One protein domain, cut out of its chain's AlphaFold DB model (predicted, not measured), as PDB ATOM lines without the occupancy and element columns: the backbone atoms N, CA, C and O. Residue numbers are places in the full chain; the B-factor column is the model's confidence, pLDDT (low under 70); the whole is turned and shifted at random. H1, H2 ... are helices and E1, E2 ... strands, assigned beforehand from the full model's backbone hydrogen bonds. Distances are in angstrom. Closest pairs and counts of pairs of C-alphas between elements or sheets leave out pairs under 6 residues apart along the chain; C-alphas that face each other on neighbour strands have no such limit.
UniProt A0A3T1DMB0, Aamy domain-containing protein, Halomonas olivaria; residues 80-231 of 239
ATOM      1  N   ASP A  80     153.680 132.084 155.909       98.12
ATOM      2  CA  ASP A  80     152.879 133.295 155.705       98.12
ATOM      3  C   ASP A  80     151.918 133.127 154.521       98.12
ATOM      4  O   ASP A  80     150.761 133.530 154.611       98.12
ATOM      5  N   VAL A  81     152.343 132.443 153.451       98.31
ATOM      6  CA  VAL A  81     151.471 132.122 152.307       98.31
ATOM      7  C   VAL A  81     150.311 131.235 152.757       98.31
ATOM      8  O   VAL A  81     149.158 131.488 152.409       98.31
ATOM      9  N   LEU A  82     150.586 130.213 153.571       98.00
ATOM     10  CA  LEU A  82     149.541 129.346 154.114       98.00
ATOM     11  C   LEU A  82     148.538 130.137 154.966       98.00
ATOM     12  O   LEU A  82     147.332 129.921 154.841       98.00
ATOM     13  N   LEU A  83     149.020 131.053 155.810       98.25
ATOM     14  CA  LEU A  83     148.169 131.897 156.651       98.25
ATOM     15  C   LEU A  83     147.277 132.831 155.821       98.25
ATOM     16  O   LEU A  83     146.089 132.943 156.129       98.25
ATOM     17  N   GLU A  84     147.797 133.426 154.745       98.25
ATOM     18  CA  GLU A  84     146.992 134.222 153.808       98.25
ATOM     19  C   GLU A  84     145.862 133.388 153.194       98.25
ATOM     20  O   GLU A  84     144.706 133.809 153.190       98.25
ATOM     21  N   PHE A  85     146.147 132.161 152.743       98.38
ATOM     22  CA  PHE A  85     145.106 131.294 152.180       98.38
ATOM     23  C   PHE A  85     144.089 130.803 153.202       98.38
ATOM     24  O   PHE A  85     142.917 130.645 152.856       98.38
ATOM     25  N   VAL A  86     144.494 130.600 154.457       98.44
ATOM     26  CA  VAL A  86     143.540 130.375 155.549       98.44
ATOM     27  C   VAL A  86     142.642 131.602 155.716       98.44
ATOM     28  O   VAL A  86     141.426 131.446 155.799       98.44
ATOM     29  N   GLY A  87     143.200 132.815 155.688       98.50
ATOM     30  CA  GLY A  87     142.429 134.061 155.723       98.50
ATOM     31  C   GLY A  87     141.431 134.183 154.566       98.50
ATOM     32  O   GLY A  87     140.253 134.452 154.796       98.50
ATOM     33  N   ILE A  88     141.868 133.906 153.333       98.31
ATOM     34  CA  ILE A  88     141.015 133.922 152.130       98.31
ATOM     35  C   ILE A  88     139.902 132.874 152.233       98.31
ATOM     36  O   ILE A  88     138.745 133.165 151.921       98.31
ATOM     37  N   LEU A  89     140.221 131.663 152.700       98.50
ATOM     38  CA  LEU A  89     139.228 130.620 152.931       98.50
ATOM     39  C   LEU A  89     138.176 131.087 153.942       98.50
ATOM     40  O   LEU A  89     136.984 131.004 153.657       98.50
ATOM     41  N   LEU A  90     138.601 131.602 155.098       98.44
ATOM     42  CA  LEU A  90     137.690 132.107 156.128       98.44
ATOM     43  C   LEU A  90     136.805 133.238 155.592       98.44
ATOM     44  O   LEU A  90     135.600 133.225 155.836       98.44
ATOM     45  N   PHE A  91     137.369 134.145 154.793       98.44
ATOM     46  CA  PHE A  91     136.604 135.178 154.102       98.44
ATOM     47  C   PHE A  91     135.532 134.570 153.183       98.44
ATOM     48  O   PHE A  91     134.365 134.947 153.268       98.44
ATOM     49  N   TYR A  92     135.865 133.573 152.355       98.19
ATOM     50  CA  TYR A  92     134.873 132.897 151.507       98.19
ATOM     51  C   TYR A  92     133.749 132.237 152.313       98.19
ATOM     52  O   TYR A  92     132.587 132.278 151.887       98.19
ATOM     53  N   LEU A  93     134.077 131.632 153.458       97.75
ATOM     54  CA  LEU A  93     133.095 131.024 154.359       97.75
ATOM     55  C   LEU A  93     132.172 132.082 154.979       97.75
ATOM     56  O   LEU A  93     130.954 131.887 154.995       97.75
ATOM     57  N   GLU A  94     132.730 133.213 155.417       97.69
ATOM     58  CA  GLU A  94     131.979 134.359 155.944       97.69
ATOM     59  C   GLU A  94     131.008 134.926 154.898       97.69
ATOM     60  O   GLU A  94     129.847 135.194 155.208       97.69
ATOM     61  N   GLN A  95     131.430 134.997 153.629       97.88
ATOM     62  CA  GLN A  95     130.571 135.407 152.511       97.88
ATOM     63  C   GLN A  95     129.507 134.360 152.121       97.88
ATOM     64  O   GLN A  95     128.741 134.560 151.178       97.88
ATOM     65  N   GLY A  96     129.421 133.232 152.834       96.62
ATOM     66  CA  GLY A  96     128.371 132.234 152.649       96.62
ATOM     67  C   GLY A  96     128.694 131.136 151.635       96.62
ATOM     68  O   GLY A  96     127.792 130.395 151.234       96.62
ATOM     69  N   THR A  97     129.957 130.980 151.227       97.88
ATOM     70  CA  THR A  97     130.357 129.879 150.338       97.88
ATOM     71  C   THR A  97     130.083 128.529 151.006       97.88
ATOM     72  O   THR A  97     130.418 128.316 152.165       97.88
ATOM     73  N   ARG A  98     129.443 127.607 150.271       97.06
ATOM     74  CA  ARG A  98     129.093 126.248 150.746       97.06
ATOM     75  C   ARG A  98     129.857 125.124 150.059       97.06
ATOM     76  O   ARG A  98     129.812 123.988 150.512       97.06
ATOM     77  N   ILE A  99     130.536 125.430 148.956       97.94
ATOM     78  CA  ILE A  99     131.434 124.498 148.278       97.94
ATOM     79  C   ILE A  99     132.655 125.290 147.830       97.94
ATOM     80  O   ILE A  99     132.496 126.232 147.048       97.94
ATOM     81  N   VAL A 100     133.829 124.916 148.323       98.38
ATOM     82  CA  VAL A 100     135.112 125.533 147.979       98.38
ATOM     83  C   VAL A 100     135.902 124.550 147.121       98.38
ATOM     84  O   VAL A 100     136.191 123.432 147.555       98.38
ATOM     85  N   ARG A 101     136.213 124.953 145.887       98.31
ATOM     86  CA  ARG A 101     137.008 124.176 144.934       98.31
ATOM     87  C   ARG A 101     138.480 124.547 145.064       98.31
ATOM     88  O   ARG A 101     138.836 125.702 144.871       98.31
ATOM     89  N   LEU A 102     139.315 123.570 145.399       98.06
ATOM     90  CA  LEU A 102     140.764 123.708 145.511       98.06
ATOM     91  C   LEU A 102     141.385 123.497 144.127       98.06
ATOM     92  O   LEU A 102     141.600 122.357 143.705       98.06
ATOM     93  N   ASP A 103     141.607 124.598 143.413       96.44
ATOM     94  CA  ASP A 103     142.129 124.594 142.045       96.44
ATOM     95  C   ASP A 103     143.636 124.315 142.014       96.44
ATOM     96  O   ASP A 103     144.390 124.830 142.847       96.44
ATOM     97  N   ALA A 104     144.080 123.484 141.062       94.94
ATOM     98  CA  ALA A 104     145.488 123.126 140.887       94.94
ATOM     99  C   ALA A 104     146.174 122.587 142.164       94.94
ATOM    100  O   ALA A 104     147.402 122.619 142.286       94.94
ATOM    101  N   VAL A 105     145.392 122.044 143.106       96.56
ATOM    102  CA  VAL A 105     145.866 121.611 144.430       96.56
ATOM    103  C   VAL A 105     146.969 120.558 144.341       96.56
ATOM    104  O   VAL A 105     147.855 120.525 145.184       96.56
ATOM    105  N   ALA A 106     146.978 119.736 143.289       95.62
ATOM    106  CA  ALA A 106     148.011 118.729 143.062       95.62
ATOM    107  C   ALA A 106     149.437 119.298 143.040       95.62
ATOM    108  O   ALA A 106     150.356 118.619 143.496       95.62
ATOM    109  N   PHE A 107     149.610 120.533 142.560       96.81
ATOM    110  CA  PHE A 107     150.907 121.186 142.346       96.81
ATOM    111  C   PHE A 107     151.348 122.075 143.517       96.81
ATOM    112  O   PHE A 107     152.364 122.763 143.424       96.81
ATOM    113  N   LEU A 108     150.598 122.073 144.624       97.56
ATOM    114  CA  LEU A 108     150.765 123.039 145.708       97.56
ATOM    115  C   LEU A 108     152.192 123.093 146.267       97.56
ATOM    116  O   LEU A 108     152.759 124.176 146.406       97.56
ATOM    117  N   TRP A 109     152.781 121.927 146.543       98.12
ATOM    118  CA  TRP A 109     154.112 121.809 147.127       98.12
ATOM    119  C   TRP A 109     155.182 121.462 146.093       98.12
ATOM    120  O   TRP A 109     154.965 120.631 145.208       98.12
ATOM    121  N   LYS A 110     156.358 122.087 146.215       97.25
ATOM    122  CA  LYS A 110     157.472 121.938 145.272       97.25
ATOM    123  C   LYS A 110     158.679 121.365 146.005       97.25
ATOM    124  O   LYS A 110     159.085 121.872 147.045       97.25
ATOM    125  N   LYS A 111     159.261 120.302 145.453       96.69
ATOM    126  CA  LYS A 111     160.486 119.680 145.963       96.69
ATOM    127  C   LYS A 111     161.342 119.220 144.791       96.69
ATOM    128  O   LYS A 111     160.968 118.282 144.086       96.69
ATOM    129  N   LEU A 112     162.477 119.886 144.581       94.94
ATOM    130  CA  LEU A 112     163.424 119.525 143.524       94.94
ATOM    131  C   LEU A 112     163.856 118.056 143.654       94.94
ATOM    132  O   LEU A 112     163.981 117.530 144.761       94.94
ATOM    133  N   GLY A 113     164.054 117.389 142.516       94.81
ATOM    134  CA  GLY A 113     164.306 115.943 142.468       94.81
ATOM    135  C   GLY A 113     163.060 115.076 142.697       94.81
ATOM    136  O   GLY A 113     163.192 113.896 143.009       94.81
ATOM    137  N   THR A 114     161.860 115.650 142.581       96.75
ATOM    138  CA  THR A 114     160.584 114.920 142.588       96.75
ATOM    139  C   THR A 114     159.695 115.381 141.432       96.75
ATOM    140  O   THR A 114     160.026 116.318 140.706       96.75
ATOM    141  N   ALA A 115     158.527 114.753 141.295       95.69
ATOM    142  CA  ALA A 115     157.512 115.141 140.323       95.69
ATOM    143  C   ALA A 115     156.809 116.483 140.625       95.69
ATOM    144  O   ALA A 115     156.125 117.001 139.743       95.69
ATOM    145  N   CYS A 116     156.961 117.038 141.839       96.88
ATOM    146  CA  CYS A 116     156.239 118.230 142.321       96.88
ATOM    147  C   CYS A 116     154.712 118.151 142.121       96.88
ATOM    148  O   CYS A 116     154.059 119.142 141.800       96.88
ATOM    149  N   ILE A 117     154.148 116.954 142.282       95.44
ATOM    150  CA  ILE A 117     152.712 116.702 142.193       95.44
ATOM    151  C   ILE A 117     152.317 115.678 143.263       95.44
ATOM    152  O   ILE A 117     153.075 114.741 143.517       95.44
ATOM    153  N   HIS A 118     151.162 115.866 143.909       94.44
ATOM    154  CA  HIS A 118     150.611 114.958 144.934       94.44
ATOM    155  C   HIS A 118     151.551 114.676 146.120       94.44
ATOM    156  O   HIS A 118     151.515 113.604 146.724       94.44
ATOM    157  N   LEU A 119     152.422 115.629 146.463       96.00
ATOM    158  CA  LEU A 119     153.374 115.445 147.555       96.00
ATOM    159  C   LEU A 119     152.660 115.320 148.920       96.00
ATOM    160  O   LEU A 119     151.585 115.899 149.108       96.00
ATOM    161  N   PRO A 120     153.236 114.603 149.904       95.88
ATOM    162  CA  PRO A 120     152.641 114.455 151.239       95.88
ATOM    163  C   PRO A 120     152.312 115.786 151.933       95.88
ATOM    164  O   PRO A 120     151.331 115.893 152.676       95.88
ATOM    165  N   GLU A 121     153.115 116.816 151.682       97.62
ATOM    166  CA  GLU A 121     152.920 118.171 152.184       97.62
ATOM    167  C   GLU A 121     151.645 118.805 151.600       97.62
ATOM    168  O   GLU A 121     150.857 119.384 152.346       97.62
ATOM    169  N   THR A 122     151.353 118.584 150.310       97.19
ATOM    170  CA  THR A 122     150.086 118.991 149.675       97.19
ATOM    171  C   THR A 122     148.886 118.381 150.397       97.19
ATOM    172  O   THR A 122     147.956 119.096 150.771       97.19
ATOM    173  N   HIS A 123     148.911 117.069 150.649       96.88
ATOM    174  CA  HIS A 123     147.850 116.389 151.403       96.88
ATOM    175  C   HIS A 123     147.706 116.955 152.821       96.88
ATOM    176  O   HIS A 123     146.601 117.104 153.338       96.88
ATOM    177  N   THR A 124     148.822 117.328 153.450       96.94
ATOM    178  CA  THR A 124     148.820 117.943 154.783       96.94
ATOM    179  C   THR A 124     148.119 119.299 154.790       96.94
ATOM    180  O   THR A 124     147.329 119.556 155.698       96.94
ATOM    181  N   VAL A 125     148.326 120.128 153.763       97.94
ATOM    182  CA  VAL A 125     147.580 121.385 153.616       97.94
ATOM    183  C   VAL A 125     146.089 121.111 153.420       97.94
ATOM    184  O   VAL A 125     145.271 121.732 154.093       97.94
ATOM    185  N   VAL A 126     145.710 120.142 152.578       97.75
ATOM    186  CA  VAL A 126     144.291 119.786 152.380       97.75
ATOM    187  C   VAL A 126     143.629 119.351 153.692       97.75
ATOM    188  O   VAL A 126     142.525 119.810 153.982       97.75
ATOM    189  N   ARG A 127     144.311 118.551 154.526       97.31
ATOM    190  CA  ARG A 127     143.818 118.178 155.867       97.31
ATOM    191  C   ARG A 127     143.623 119.373 156.784       97.31
ATOM    192  O   ARG A 127     142.629 119.446 157.498       97.31
ATOM    193  N   LEU A 128     144.563 120.315 156.768       98.06
ATOM    194  CA  LEU A 128     144.443 121.534 157.559       98.06
ATOM    195  C   LEU A 128     143.217 122.347 157.127       98.06
ATOM    196  O   LEU A 128     142.411 122.728 157.973       98.06
ATOM    197  N   LEU A 129     143.044 122.570 155.819       98.12
ATOM    198  CA  LEU A 129     141.876 123.286 155.297       98.12
ATOM    199  C   LEU A 129     140.576 122.549 155.641       98.12
ATOM    200  O   LEU A 129     139.606 123.189 156.040       98.12
ATOM    201  N   ARG A 130     140.568 121.211 155.560       97.31
ATOM    202  CA  ARG A 130     139.438 120.378 155.983       97.31
ATOM    203  C   ARG A 130     139.086 120.585 157.449       97.31
ATOM    204  O   ARG A 130     137.937 120.892 157.745       97.31
ATOM    205  N   ALA A 131     140.063 120.492 158.345       97.50
ATOM    206  CA  ALA A 131     139.843 120.692 159.774       97.50
ATOM    207  C   ALA A 131     139.290 122.095 160.090       97.50
ATOM    208  O   ALA A 131     138.409 122.236 160.938       97.50
ATOM    209  N   ILE A 132     139.768 123.130 159.388       97.94
ATOM    210  CA  ILE A 132     139.264 124.503 159.531       97.94
ATOM    211  C   ILE A 132     137.806 124.596 159.075       97.94
ATOM    212  O   ILE A 132     136.978 125.142 159.803       97.94
ATOM    213  N   VAL A 133     137.478 124.056 157.898       97.38
ATOM    214  CA  VAL A 133     136.109 124.080 157.357       97.38
ATOM    215  C   VAL A 133     135.142 123.338 158.275       97.38
ATOM    216  O   VAL A 133     134.096 123.891 158.614       97.38
ATOM    217  N   ASP A 134     135.507 122.139 158.727       96.19
ATOM    218  CA  ASP A 134     134.675 121.322 159.616       96.19
ATOM    219  C   ASP A 134     134.405 122.019 160.952       96.19
ATOM    220  O   ASP A 134     133.326 121.869 161.522       96.19
ATOM    221  N   HIS A 135     135.370 122.797 161.448       97.12
ATOM    222  CA  HIS A 135     135.228 123.528 162.700       97.12
ATOM    223  C   HIS A 135     134.426 124.827 162.548       97.12
ATOM    224  O   HIS A 135     133.542 125.109 163.354       97.12
ATOM    225  N   VAL A 136     134.744 125.634 161.532       97.25
ATOM    226  CA  VAL A 136     134.228 127.007 161.392       97.25
ATOM    227  C   VAL A 136     132.893 127.051 160.650       97.25
ATOM    228  O   VAL A 136     132.034 127.867 160.983       97.25
ATOM    229  N   ALA A 137     132.696 126.189 159.652       96.69
ATOM    230  CA  ALA A 137     131.499 126.181 158.814       96.69
ATOM    231  C   ALA A 137     131.019 124.749 158.495       96.69
ATOM    232  O   ALA A 137     131.033 124.350 157.320       96.69
ATOM    233  N   PRO A 138     130.545 123.988 159.510       95.25
ATOM    234  CA  PRO A 138     130.044 122.631 159.319       95.25
ATOM    235  C   PRO A 138     129.013 122.538 158.186       95.25
ATOM    236  O   PRO A 138     128.101 123.360 158.080       95.25
ATOM    237  N   GLY A 139     129.151 121.519 157.334       93.69
ATOM    238  CA  GLY A 139     128.299 121.314 156.156       93.69
ATOM    239  C   GLY A 139     128.790 122.007 154.879       93.69
ATOM    240  O   GLY A 139     128.181 121.834 153.824       93.69
ATOM    241  N   THR A 140     129.888 122.764 154.943       97.12
ATOM    242  CA  THR A 140     130.589 123.251 153.750       97.12
ATOM    243  C   THR A 140     131.458 122.147 153.158       97.12
ATOM    244  O   THR A 140     132.194 121.478 153.874       97.12
ATOM    245  N   LEU A 141     131.410 121.975 151.836       97.38
ATOM    246  CA  LEU A 141     132.178 120.946 151.141       97.38
ATOM    247  C   LEU A 141     133.484 121.509 150.576       97.38
ATOM    248  O   LEU A 141     133.507 122.570 149.952       97.38
ATOM    249  N   LEU A 142     134.557 120.738 150.722       97.81
ATOM    250  CA  LEU A 142     135.821 120.947 150.020       97.81
ATOM    251  C   LEU A 142     135.903 119.960 148.871       97.81
ATOM    252  O   LEU A 142     135.771 118.755 149.093       97.81
ATOM    253  N   ILE A 143     136.138 120.472 147.667       97.44
ATOM    254  CA  ILE A 143     136.371 119.654 146.482       97.44
ATOM    255  C   ILE A 143     137.766 119.904 145.930       97.44
ATOM    256  O   ILE A 143     138.135 121.050 145.689       97.44
ATOM    257  N   THR A 144     138.539 118.844 145.713       96.25
ATOM    258  CA  THR A 144     139.835 118.946 145.033       96.25
ATOM    259  C   THR A 144     139.642 118.851 143.535       96.25
ATOM    260  O   THR A 144     138.906 117.991 143.045       96.25
ATOM    261  N   GLU A 145     140.311 119.727 142.788       91.38
ATOM    262  CA  GLU A 145     140.432 119.553 141.351       91.38
ATOM    263  C   GLU A 145     141.780 118.929 140.994       91.38
ATOM    264  O   GLU A 145     142.834 119.543 141.137       91.38
ATOM    265  N   THR A 146     141.733 117.670 140.548       86.62
ATOM    266  CA  THR A 146     142.908 116.943 140.070       86.62
ATOM    267  C   THR A 146     142.573 116.103 138.838       86.62
ATOM    268  O   THR A 146     142.014 115.010 138.941       86.62
ATOM    269  N   ASN A 147     142.926 116.601 137.653       83.25
ATOM    270  CA  ASN A 147     142.740 115.906 136.372       83.25
ATOM    271  C   ASN A 147     143.833 114.844 136.114       83.25
ATOM    272  O   ASN A 147     144.670 114.962 135.212       83.25
ATOM    273  N   VAL A 148     143.842 113.814 136.960       81.00
ATOM    274  CA  VAL A 148     144.862 112.753 137.031       81.00
ATOM    275  C   VAL A 148     144.209 111.360 137.025       81.00
ATOM    276  O   VAL A 148     142.977 111.268 137.068       81.00
ATOM    277  N   PRO A 149     144.976 110.256 136.909       81.25
ATOM    278  CA  PRO A 149     144.427 108.908 137.032       81.25
ATOM    279  C   PRO A 149     143.580 108.721 138.297       81.25
ATOM    280  O   PRO A 149     143.855 109.304 139.345       81.25
ATOM    281  N   HIS A 150     142.550 107.873 138.208       79.75
ATOM    282  CA  HIS A 150     141.532 107.738 139.258       79.75
ATOM    283  C   HIS A 150     142.126 107.458 140.649       79.75
ATOM    284  O   HIS A 150     141.699 108.079 141.618       79.75
ATOM    285  N   GLN A 151     143.145 106.595 140.737       82.06
ATOM    286  CA  GLN A 151     143.789 106.229 142.001       82.06
ATOM    287  C   GLN A 151     144.464 107.420 142.704       82.06
ATOM    288  O   GLN A 151     144.422 107.523 143.928       82.06
ATOM    289  N   GLU A 152     145.069 108.325 141.934       85.12
ATOM    290  CA  GLU A 152     145.694 109.544 142.457       85.12
ATOM    291  C   GLU A 152     144.618 110.534 142.916       85.12
ATOM    292  O   GLU A 152     144.712 111.102 143.999       85.12
ATOM    293  N   ASN A 153     143.534 110.669 142.154       85.69
ATOM    294  CA  ASN A 153     142.429 111.562 142.490       85.69
ATOM    295  C   ASN A 153     141.703 111.145 143.787       85.69
ATOM    296  O   ASN A 153     141.455 111.984 144.649       85.69
ATOM    297  N   ILE A 154     141.424 109.850 143.987       89.06
ATOM    298  CA  ILE A 154     140.767 109.368 145.220       89.06
ATOM    299  C   ILE A 154     141.677 109.400 146.453       89.06
ATOM    300  O   ILE A 154     141.186 109.287 147.577       89.06
ATOM    301  N   SER A 155     142.992 109.567 146.274       91.19
ATOM    302  CA  SER A 155     143.923 109.684 147.403       91.19
ATOM    303  C   SER A 155     143.609 110.900 148.285       91.19
ATOM    304  O   SER A 155     143.829 110.839 149.492       91.19
ATOM    305  N   TYR A 156     142.981 111.938 147.714       93.94
ATOM    306  CA  TYR A 156     142.525 113.147 148.410       93.94
ATOM    307  C   TYR A 156     141.328 112.947 149.339       93.94
ATOM    308  O   TYR A 156     140.867 113.908 149.943       93.94
ATOM    309  N   PHE A 157     140.814 111.727 149.478       93.12
ATOM    310  CA  PHE A 157     139.908 111.388 150.574       93.12
ATOM    311  C   PHE A 157     140.655 110.966 151.852       93.12
ATOM    312  O   PHE A 157     140.040 110.843 152.907       93.12
ATOM    313  N   GLY A 158     141.966 110.696 151.777       88.56
ATOM    314  CA  GLY A 158     142.772 110.237 152.916       88.56
ATOM    315  C   GLY A 158     142.599 108.753 153.287       88.56
ATOM    316  O   GLY A 158     143.200 108.293 154.259       88.56
ATOM    317  N   LEU A 159     141.837 107.973 152.505       84.94
ATOM    318  CA  LEU A 159     141.423 106.599 152.851       84.94
ATOM    319  C   LEU A 159     142.588 105.616 153.025       84.94
ATOM    320  O   LEU A 159     142.533 104.734 153.874       84.94
ATOM    321  N   ASN A 160     143.673 105.780 152.264       82.69
ATOM    322  CA  ASN A 160     144.841 104.897 152.381       82.69
ATOM    323  C   ASN A 160     145.562 105.054 153.728       82.69
ATOM    324  O   ASN A 160     146.190 104.113 154.204       82.69
ATOM    325  N   ARG A 161     145.500 106.248 154.327       85.75
ATOM    326  CA  ARG A 161     146.125 106.533 155.624       85.75
ATOM    327  C   ARG A 161     145.200 106.178 156.785       85.75
ATOM    328  O   ARG A 161     145.687 105.786 157.841       85.75
ATOM    329  N   LEU A 162     143.890 106.325 156.592       82.31
ATOM    330  CA  LEU A 162     142.861 106.058 157.595       82.31
ATOM    331  C   LEU A 162     141.883 104.985 157.090       82.31
ATOM    332  O   LEU A 162     140.733 105.306 156.797       82.31
ATOM    333  N   PRO A 163     142.305 103.708 157.000       75.25
ATOM    334  CA  PRO A 163     141.449 102.643 156.474       75.25
ATOM    335  C   PRO A 163     140.215 102.368 157.348       75.25
ATOM    336  O   PRO A 163     139.188 101.933 156.837       75.25
ATOM    337  N   GLU A 164     140.302 102.636 158.653       78.12
ATOM    338  CA  GLU A 164     139.225 102.419 159.635       78.12
ATOM    339  C   GLU A 164     138.734 103.735 160.276       78.12
ATOM    340  O   GLU A 164     137.982 103.716 161.250       78.12
ATOM    341  N   GLY A 165     139.180 104.890 159.765       80.00
ATOM    342  CA  GLY A 165     138.899 106.212 160.334       80.00
ATOM    343  C   GLY A 165     137.973 107.066 159.470       80.00
ATOM    344  O   GLY A 165     137.755 106.784 158.293       80.00
ATOM    345  N   ALA A 166     137.449 108.145 160.056       84.31
ATOM    346  CA  ALA A 166     136.719 109.146 159.289       84.31
ATOM    347  C   ALA A 166     137.671 109.847 158.297       84.31
ATOM    348  O   ALA A 166     138.786 110.208 158.688       84.31
ATOM    349  N   PRO A 167     137.251 110.056 157.038       89.88
ATOM    350  CA  PRO A 167     138.051 110.772 156.055       89.88
ATOM    351  C   PRO A 167     138.247 112.229 156.489       89.88
ATOM    352  O   PRO A 167     137.284 112.929 156.805       89.88
ATOM    353  N   ASP A 168     139.493 112.692 156.476       93.56
ATOM    354  CA  ASP A 168     139.932 113.987 157.017       93.56
ATOM    355  C   ASP A 168     140.593 114.891 155.958       93.56
ATOM    356  O   ASP A 168     141.202 115.904 156.295       93.56
ATOM    357  N   GLU A 169     140.463 114.544 154.675       95.75
ATOM    358  CA  GLU A 169     140.867 115.379 153.538       95.75
ATOM    359  C   GLU A 169     139.635 115.927 152.795       95.75
ATOM    360  O   GLU A 169     138.681 116.378 153.429       95.75
ATOM    361  N   ALA A 170     139.632 115.960 151.462       96.38
ATOM    362  CA  ALA A 170     138.534 116.520 150.687       96.38
ATOM    363  C   ALA A 170     137.211 115.792 150.972       96.38
ATOM    364  O   ALA A 170     137.172 114.575 151.132       96.38
ATOM    365  N   HIS A 171     136.110 116.540 150.978       96.75
ATOM    366  CA  HIS A 171     134.764 115.970 151.056       96.75
ATOM    367  C   HIS A 171     134.329 115.375 149.716       96.75
ATOM    368  O   HIS A 171     133.489 114.480 149.638       96.75
ATOM    369  N   MET A 172     134.858 115.931 148.629       96.31
ATOM    370  CA  MET A 172     134.437 115.607 147.283       96.31
ATOM    371  C   MET A 172     135.629 115.600 146.330       96.31
ATOM    372  O   MET A 172     136.546 116.405 146.469       96.31
ATOM    373  N   VAL A 173     135.598 114.717 145.334       95.12
ATOM    374  CA  VAL A 173     136.568 114.715 144.226       95.12
ATOM    375  C   VAL A 173     135.834 114.632 142.892       95.12
ATOM    376  O   VAL A 173     134.775 114.007 142.787       95.12
ATOM    377  N   TYR A 174     136.389 115.251 141.854       94.25
ATOM    378  CA  TYR A 174     135.847 115.160 140.496       94.25
ATOM    379  C   TYR A 174     136.030 113.763 139.909       94.25
ATOM    380  O   TYR A 174     137.113 113.193 139.986       94.25
ATOM    381  N   GLN A 175     135.026 113.238 139.208       91.94
ATOM    382  CA  GLN A 175     135.188 112.014 138.415       91.94
ATOM    383  C   GLN A 175     135.670 112.326 136.996       91.94
ATOM    384  O   GLN A 175     134.936 112.169 136.024       91.94
ATOM    385  N   PHE A 176     136.927 112.757 136.862       89.88
ATOM    386  CA  PHE A 176     137.517 113.131 135.568       89.88
ATOM    387  C   PHE A 176     137.595 111.983 134.545       89.88
ATOM    388  O   PHE A 176     137.698 112.239 133.348       89.88
ATOM    389  N   ALA A 177     137.504 110.724 134.985       89.38
ATOM    390  CA  ALA A 177     137.411 109.574 134.085       89.38
ATOM    391  C   ALA A 177     136.034 109.448 133.403       89.38
ATOM    392  O   ALA A 177     135.951 108.894 132.307       89.38
ATOM    393  N   LEU A 178     134.964 109.987 134.002       92.44
ATOM    394  CA  LEU A 178     133.598 109.824 133.500       92.44
ATOM    395  C   LEU A 178     133.366 110.504 132.133       92.44
ATOM    396  O   LEU A 178     132.878 109.817 131.235       92.44
ATOM    397  N   PRO A 179     133.728 111.785 131.901       93.44
ATOM    398  CA  PRO A 179     133.543 112.430 130.598       93.44
ATOM    399  C   PRO A 179     134.136 111.671 129.396       93.44
ATOM    400  O   PRO A 179     133.393 111.421 128.441       93.44
ATOM    401  N   PRO A 180     135.424 111.253 129.392       91.31
ATOM    402  CA  PRO A 180     135.973 110.511 128.258       91.31
ATOM    403  C   PRO A 180     135.353 109.113 128.105       91.31
ATOM    404  O   PRO A 180     135.191 108.658 126.974       91.31
ATOM    405  N   LEU A 181     134.944 108.451 129.197       91.50
ATOM    406  CA  LEU A 181     134.201 107.181 129.146       91.50
ATOM    407  C   LEU A 181     132.820 107.333 128.523       91.50
ATOM    408  O   LEU A 181     132.458 106.537 127.659       91.50
ATOM    409  N   LEU A 182     132.079 108.376 128.892       93.75
ATOM    410  CA  LEU A 182     130.793 108.675 128.269       93.75
ATOM    411  C   LEU A 182     130.962 108.960 126.775       93.75
ATOM    412  O   LEU A 182     130.244 108.381 125.962       93.75
ATOM    413  N   LEU A 183     131.942 109.787 126.401       92.81
ATOM    414  CA  LEU A 183     132.231 110.079 124.996       92.81
ATOM    415  C   LEU A 183     132.603 108.808 124.216       92.81
ATOM    416  O   LEU A 183     132.099 108.596 123.112       92.81
ATOM    417  N   HIS A 184     133.448 107.949 124.794       91.94
ATOM    418  CA  HIS A 184     133.820 106.667 124.204       91.94
ATOM    419  C   HIS A 184     132.597 105.776 123.970       91.94
ATOM    420  O   HIS A 184     132.394 105.299 122.852       91.94
ATOM    421  N   THR A 185     131.762 105.602 124.997       94.12
ATOM    422  CA  THR A 185     130.556 104.771 124.936       94.12
ATOM    423  C   THR A 185     129.563 105.276 123.897       94.12
ATOM    424  O   THR A 185     129.072 104.483 123.094       94.12
ATOM    425  N   LEU A 186     129.319 106.588 123.845       94.88
ATOM    426  CA  LEU A 186     128.426 107.192 122.851       94.88
ATOM    427  C   LEU A 186     128.967 107.043 121.423       94.88
ATOM    428  O   LEU A 186     128.202 106.764 120.506       94.88
ATOM    429  N   THR A 187     130.281 107.184 121.231       94.44
ATOM    430  CA  THR A 187     130.911 107.088 119.901       94.44
ATOM    431  C   THR A 187     130.993 105.647 119.397       94.44
ATOM    432  O   THR A 187     130.880 105.398 118.198       94.44
ATOM    433  N   ARG A 188     131.205 104.680 120.298       93.56
ATOM    434  CA  ARG A 188     131.300 103.248 119.966       93.56
ATOM    435  C   ARG A 188     129.945 102.542 119.930       93.56
ATOM    436  O   ARG A 188     129.863 101.471 119.339       93.56
ATOM    437  N   GLY A 189     128.918 103.104 120.571       95.19
ATOM    438  CA  GLY A 189     127.640 102.422 120.800       95.19
ATOM    439  C   GLY A 189     127.762 101.228 121.758       95.19
ATOM    440  O   GLY A 189     126.995 100.277 121.650       95.19
ATOM    441  N   GLU A 190     128.749 101.249 122.661       94.38
ATOM    442  CA  GLU A 190     129.170 100.106 123.480       94.38
ATOM    443  C   GLU A 190     129.482 100.573 124.916       94.38
ATOM    444  O   GLU A 190     130.203 101.553 125.120       94.38
ATOM    445  N   ALA A 191     128.906  99.909 125.923       94.25
ATOM    446  CA  ALA A 191     128.927 100.370 127.315       94.25
ATOM    447  C   ALA A 191     129.815  99.532 128.254       94.25
ATOM    448  O   ALA A 191     129.915  99.866 129.432       94.25
ATOM    449  N   SER A 192     130.468  98.470 127.779       94.12
ATOM    450  CA  SER A 192     131.255  97.535 128.591       94.12
ATOM    451  C   SER A 192     132.403  98.228 129.312       94.12
ATOM    452  O   SER A 192     132.624  97.964 130.493       94.12
ATOM    453  N   THR A 193     133.097  99.162 128.650       91.50
ATOM    454  CA  THR A 193     134.205  99.895 129.279       91.50
ATOM    455  C   THR A 193     133.703 100.797 130.406       91.50
ATOM    456  O   THR A 193     134.283 100.803 131.490       91.50
ATOM    457  N   LEU A 194     132.586 101.502 130.194       92.75
ATOM    458  CA  LEU A 194     131.951 102.322 131.227       92.75
ATOM    459  C   LEU A 194     131.429 101.464 132.389       92.75
ATOM    460  O   LEU A 194     131.635 101.820 133.544       92.75
ATOM    461  N   GLN A 195     130.794 100.324 132.103       95.00
ATOM    462  CA  GLN A 195     130.288  99.402 133.126       95.00
ATOM    463  C   GLN A 195     131.417  98.796 133.966       95.00
ATOM    464  O   GLN A 195     131.309  98.748 135.192       95.00
ATOM    465  N   SER A 196     132.505  98.369 133.322       92.81
ATOM    466  CA  SER A 196     133.697  97.852 133.999       92.81
ATOM    467  C   SER A 196     134.305  98.911 134.921       92.81
ATOM    468  O   SER A 196     134.558  98.644 136.096       92.81
ATOM    469  N   TRP A 197     134.437 100.148 134.430       90.56
ATOM    470  CA  TRP A 197     134.910 101.267 135.238       90.56
ATOM    471  C   TRP A 197     133.999 101.560 136.436       90.56
ATOM    472  O   TRP A 197     134.488 101.608 137.563       90.56
ATOM    473  N   LEU A 198     132.683 101.687 136.221       92.06
ATOM    474  CA  LEU A 198     131.711 101.921 137.295       92.06
ATOM    475  C   LEU A 198     131.775 100.827 138.367       92.06
ATOM    476  O   LEU A 198     131.696 101.129 139.553       92.06
ATOM    477  N   SER A 199     131.967  99.574 137.951       92.06
ATOM    478  CA  SER A 199     132.081  98.426 138.861       92.06
ATOM    479  C   SER A 199     133.394  98.406 139.651       92.06
ATOM    480  O   SER A 199     133.474  97.733 140.674       92.06
ATOM    481  N   SER A 200     134.422  99.123 139.183       89.31
ATOM    482  CA  SER A 200     135.717  99.255 139.865       89.31
ATOM    483  C   SER A 200     135.754 100.368 140.914       89.31
ATOM    484  O   SER A 200     136.714 100.444 141.681       89.31
ATOM    485  N   LEU A 201     134.739 101.242 140.949       88.88
ATOM    486  CA  LEU A 201     134.707 102.360 141.883       88.88
ATOM    487  C   LEU A 201     134.558 101.853 143.325       88.88
ATOM    488  O   LEU A 201     133.674 101.037 143.597       88.88
ATOM    489  N   PRO A 202     135.388 102.338 144.264       87.94
ATOM    490  CA  PRO A 202     135.262 101.951 145.657       87.94
ATOM    491  C   PRO A 202     133.973 102.520 146.258       87.94
ATOM    492  O   PRO A 202     133.509 103.604 145.895       87.94
ATOM    493  N   VAL A 203     133.418 101.800 147.232       87.62
ATOM    494  CA  VAL A 203     132.378 102.355 148.103       87.62
ATOM    495  C   VAL A 203     133.034 103.411 148.985       87.62
ATOM    496  O   VAL A 203     133.997 103.119 149.696       87.62
ATOM    497  N   LEU A 204     132.540 104.644 148.910       90.44
ATOM    498  CA  LEU A 204     133.058 105.744 149.715       90.44
ATOM    499  C   LEU A 204     132.454 105.720 151.129       90.44
ATOM    500  O   LEU A 204     131.277 105.376 151.267       90.44
ATOM    501  N   PRO A 205     133.220 106.105 152.167       88.56
ATOM    502  CA  PRO A 205     132.673 106.327 153.500       88.56
ATOM    503  C   PRO A 205     131.661 107.474 153.529       88.56
ATOM    504  O   PRO A 205     131.647 108.342 152.649       88.56
ATOM    505  N   ASP A 206     130.887 107.533 154.610       85.19
ATOM    506  CA  ASP A 206     130.060 108.696 154.917       85.19
ATOM    507  C   ASP A 206     130.926 109.971 154.943       85.19
ATOM    508  O   ASP A 206     132.060 109.953 155.422       85.19
ATOM    509  N   GLN A 207     130.376 111.086 154.448       87.56
ATOM    510  CA  GLN A 207     131.044 112.396 154.274       87.56
ATOM    511  C   GLN A 207     131.982 112.524 153.060       87.56
ATOM    512  O   GLN A 207     132.464 113.627 152.799       87.56
ATOM    513  N   CYS A 208     132.177 111.458 152.279       93.75
ATOM    514  CA  CYS A 208     132.863 111.516 150.989       93.75
ATOM    515  C   CYS A 208     131.885 111.332 149.827       93.75
ATOM    516  O   CYS A 208     130.984 110.495 149.874       93.75
ATOM    517  N   THR A 209     132.070 112.084 148.744       94.88
ATOM    518  CA  THR A 209     131.263 111.905 147.533       94.88
ATOM    519  C   THR A 209     132.022 112.219 146.250       94.88
ATOM    520  O   THR A 209     133.050 112.891 146.244       94.88
ATOM    521  N   TYR A 210     131.505 111.733 145.129       94.62
ATOM    522  CA  TYR A 210     132.025 112.050 143.808       94.62
ATOM    523  C   TYR A 210     131.233 113.191 143.177       94.62
ATOM    524  O   TYR A 210     130.003 113.156 143.152       94.62
ATOM    525  N   LEU A 211     131.929 114.147 142.558       95.12
ATOM    526  CA  LEU A 211     131.300 115.060 141.611       95.12
ATOM    527  C   LEU A 211     131.317 114.432 140.218       95.12
ATOM    528  O   LEU A 211     132.332 114.445 139.516       95.12
ATOM    529  N   ASN A 212     130.175 113.876 139.824       94.12
ATOM    530  CA  ASN A 212     129.957 113.363 138.476       94.12
ATOM    531  C   ASN A 212     129.610 114.511 137.526       94.12
ATOM    532  O   ASN A 212     128.751 115.339 137.825       94.12
ATOM    533  N   PHE A 213     130.259 114.545 136.367       93.44
ATOM    534  CA  PHE A 213     130.043 115.565 135.346       93.44
ATOM    535  C   PHE A 213     130.286 114.982 133.948       93.44
ATOM    536  O   PHE A 213     130.915 113.933 133.802       93.44
ATOM    537  N   THR A 214     129.768 115.649 132.916       91.81
ATOM    538  CA  THR A 214     129.854 115.194 131.516       91.81
ATOM    539  C   THR A 214     130.846 115.996 130.676       91.81
ATOM    540  O   THR A 214     131.356 115.471 129.692       91.81
ATOM    541  N   ALA A 215     131.129 117.245 131.052       88.62
ATOM    542  CA  ALA A 215     132.158 118.111 130.474       88.62
ATOM    543  C   ALA A 215     132.490 119.254 131.452       88.62
ATOM    544  O   ALA A 215     131.648 119.616 132.278       88.62
ATOM    545  N   SER A 216     133.696 119.819 131.368       89.19
ATOM    546  CA  SER A 216     134.093 121.015 132.125       89.19
ATOM    547  C   SER A 216     134.436 122.179 131.187       89.19
ATOM    548  O   SER A 216     134.414 122.036 129.964       89.19
ATOM    549  N   HIS A 217     134.769 123.338 131.761       88.69
ATOM    550  CA  HIS A 217     135.254 124.497 131.006       88.69
ATOM    551  C   HIS A 217     136.605 124.238 130.309       88.69
ATOM    552  O   HIS A 217     136.889 124.871 129.299       88.69
ATOM    553  N   ASP A 218     137.381 123.259 130.784       83.12
ATOM    554  CA  ASP A 218     138.608 122.772 130.136       83.12
ATOM    555  C   ASP A 218     138.343 121.732 129.030       83.12
ATOM    556  O   ASP A 218     139.274 121.234 128.391       83.12
ATOM    557  N   GLY A 219     137.079 121.361 128.807       85.12
ATOM    558  CA  GLY A 219     136.678 120.319 127.867       85.12
ATOM    559  C   GLY A 219     136.737 118.909 128.464       85.12
ATOM    560  O   GLY A 219     136.331 118.674 129.602       85.12
ATOM    561  N   ILE A 220     137.178 117.936 127.659       84.38
ATOM    562  CA  ILE A 220     137.255 116.515 128.035       84.38
ATOM    563  C   ILE A 220     138.727 116.099 128.087       84.38
ATOM    564  O   ILE A 220     139.378 115.910 127.060       84.38
ATOM    565  N   GLY A 221     139.254 115.950 129.303       74.94
ATOM    566  CA  GLY A 221     140.617 115.477 129.525       74.94
ATOM    567  C   GLY A 221     140.764 113.986 129.216       74.94
ATOM    568  O   GLY A 221     140.003 113.162 129.714       74.94
ATOM    569  N   VAL A 222     141.789 113.621 128.442       76.69
ATOM    570  CA  VAL A 222     142.110 112.214 128.120       76.69
ATOM    571  C   VAL A 222     143.200 111.617 129.021       76.69
ATOM    572  O   VAL A 222     143.489 110.427 128.942       76.69
ATOM    573  N   ARG A 223     143.820 112.405 129.914       70.19
ATOM    574  CA  ARG A 223     144.824 111.899 130.875       70.19
ATOM    575  C   ARG A 223     144.277 110.828 131.831       70.19
ATOM    576  O   ARG A 223     144.927 109.788 131.935       70.19
ATOM    577  N   PRO A 224     143.101 111.006 132.465       61.69
ATOM    578  CA  PRO A 224     142.523 110.002 133.365       61.69
ATOM    579  C   PRO A 224     142.270 108.648 132.686       61.69
ATOM    580  O   PRO A 224     142.263 107.610 133.343       61.69
ATOM    581  N   TRP A 225     142.107 108.649 131.358       60.81
ATOM    582  CA  TRP A 225     141.891 107.452 130.547       60.81
ATOM    583  C   TRP A 225     143.137 106.563 130.411       60.81
ATOM    584  O   TRP A 225     143.013 105.355 130.209       60.81
ATOM    585  N   LYS A 226     144.354 107.122 130.528       60.19
ATOM    586  CA  LYS A 226     145.603 106.385 130.253       60.19
ATOM    587  C   LYS A 226     145.761 105.113 131.091       60.19
ATOM    588  O   LYS A 226     146.311 104.137 130.588       60.19
ATOM    589  N   ALA A 227     145.237 105.098 132.317       55.84
ATOM    590  CA  ALA A 227     145.260 103.919 133.181       55.84
ATOM    591  C   ALA A 227     144.461 102.728 132.607       55.84
ATOM    592  O   ALA A 227     144.835 101.585 132.840       55.84
ATOM    593  N   TYR A 228     143.412 102.984 131.817       55.59
ATOM    594  CA  TYR A 228     142.507 101.952 131.292       55.59
ATOM    595  C   TYR A 228     142.894 101.455 129.892       55.59
ATOM    596  O   TYR A 228     142.635 100.303 129.556       55.59
ATOM    597  N   CYS A 229     143.579 102.277 129.089       50.72
ATOM    598  CA  CYS A 229     144.089 101.850 127.777       50.72
ATOM    599  C   CYS A 229     145.167 100.759 127.873       50.72
ATOM    600  O   CYS A 229     145.260  99.911 126.989       50.72
ATOM    601  N   LEU A 230     146.002 100.784 128.918       42.47
ATOM    602  CA  LEU A 230     147.151  99.877 129.044       42.47
ATOM    603  C   LEU A 230     146.760  98.452 129.466       42.47
ATOM    604  O   LEU A 230     147.535  97.523 129.258       42.47
ATOM    605  N   THR A 231     145.566  98.266 130.030       41.78
ATOM    606  CA  THR A 231     145.074  96.959 130.495       41.78
ATOM    607  C   THR A 231     144.262  96.202 129.445       41.78
ATOM    608  O   THR A 231     144.109  94.989 129.548       41.78
TER     609      THR A 231
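Overview. This is residues 80 to 231 of the 239 residues of the protein "Aamy domain-containing protein" of Halomonas olivaria (UniProt A0A3T1DMB0). A small sheet of four short parallel strands, E1, E2, E3 and E4, is covered over one face by H2 and H3. H1 runs beside H2 at one end of the longest axis, the helical hairpin of H4 and H5 makes the other end, beyond the sheet, and short H6 lies toward that end. The printed part has 152 residues with six named helices and four named strands, in the order H1 E1 H2 E2 H3 E3 H4 H5 E4 H6; the sheet's order is E1 E2 E3 E4. The class is mixed, helices and strands. The whole is compact, with a radius of gyration of the C-alphas of 16.5 A and spans of 51 by 38 by 35 A.

Arrangement. E1, residues 99 to 103, is an edge strand, parallel to E2, residues 141 to 144, at 17 degrees, with N 100 and O 141 2.9 A apart. E3, residues 172 to 174, is parallel to E2 at 36 degrees, with N 172 and O 142 3.0 A apart. The other edge strand, E4, residues 209 to 211, is parallel to E3 at 34 degrees, with N 211 and O 173 2.9 A apart. These N and O pairs are within hydrogen-bond range. H2, residues 120 to 136, lies over E2 at a height over the sheet of 10.5 A; their closest C-alphas, of Arg 130 and Leu 142, are 7.0 A apart. H3, residues 150 to 157, lies over E3 at a height of 8.7 A, with the C-alphas of Ile 154 and Val 173 closest at 6.9 A. Helices H2 and H3 on the same face make two layers with the sheet. H1, residues 80 to 94, only grazes the sheet; it is close to but not clearly touching H2, with Val 86 and Leu 129 closest by C-alphas at 7.3 A. H4, residues 178 to 188, and H5, residues 192 to 200, form a helical hairpin and touch, opposite ways at a shallow tilt of 25 degrees, with the C-alphas of Leu 181 and Leu 194 closest at 5.7 A. H6, residues 226 to 229, is apart from H4 and H5. E1 H2 E2, E2 H3 E3 and E3 H4 H5 E4 are strand-helix-strand units, parallel neighbour strands with helices between, each with a right-handed crossover. Every O i to N i+4 pair is within hydrogen-bond range in H1, H2, H4 and H5, and 2 of 4 are in H3; H6 is too short for one.

Along the chain. E1 is 12.4 A long, H2 24.5 A, H1 20.9 A and H4 15.2 A. H1 begins at C-alpha 80 (152.879, 133.295, 155.705), and H6 ends at C-alpha 229 (144.089, 101.850, 127.777).

Size, cuts and confidence. The C-alphas farthest apart, of Asp 80 and Gly 189, are 53.0 A apart. The printed part has no cut. The links E1 to H2, H3 to E3 and E4 to H6 are long. The mean pLDDT of the printed part is 90.7, and residues 224 to 231 are under 70.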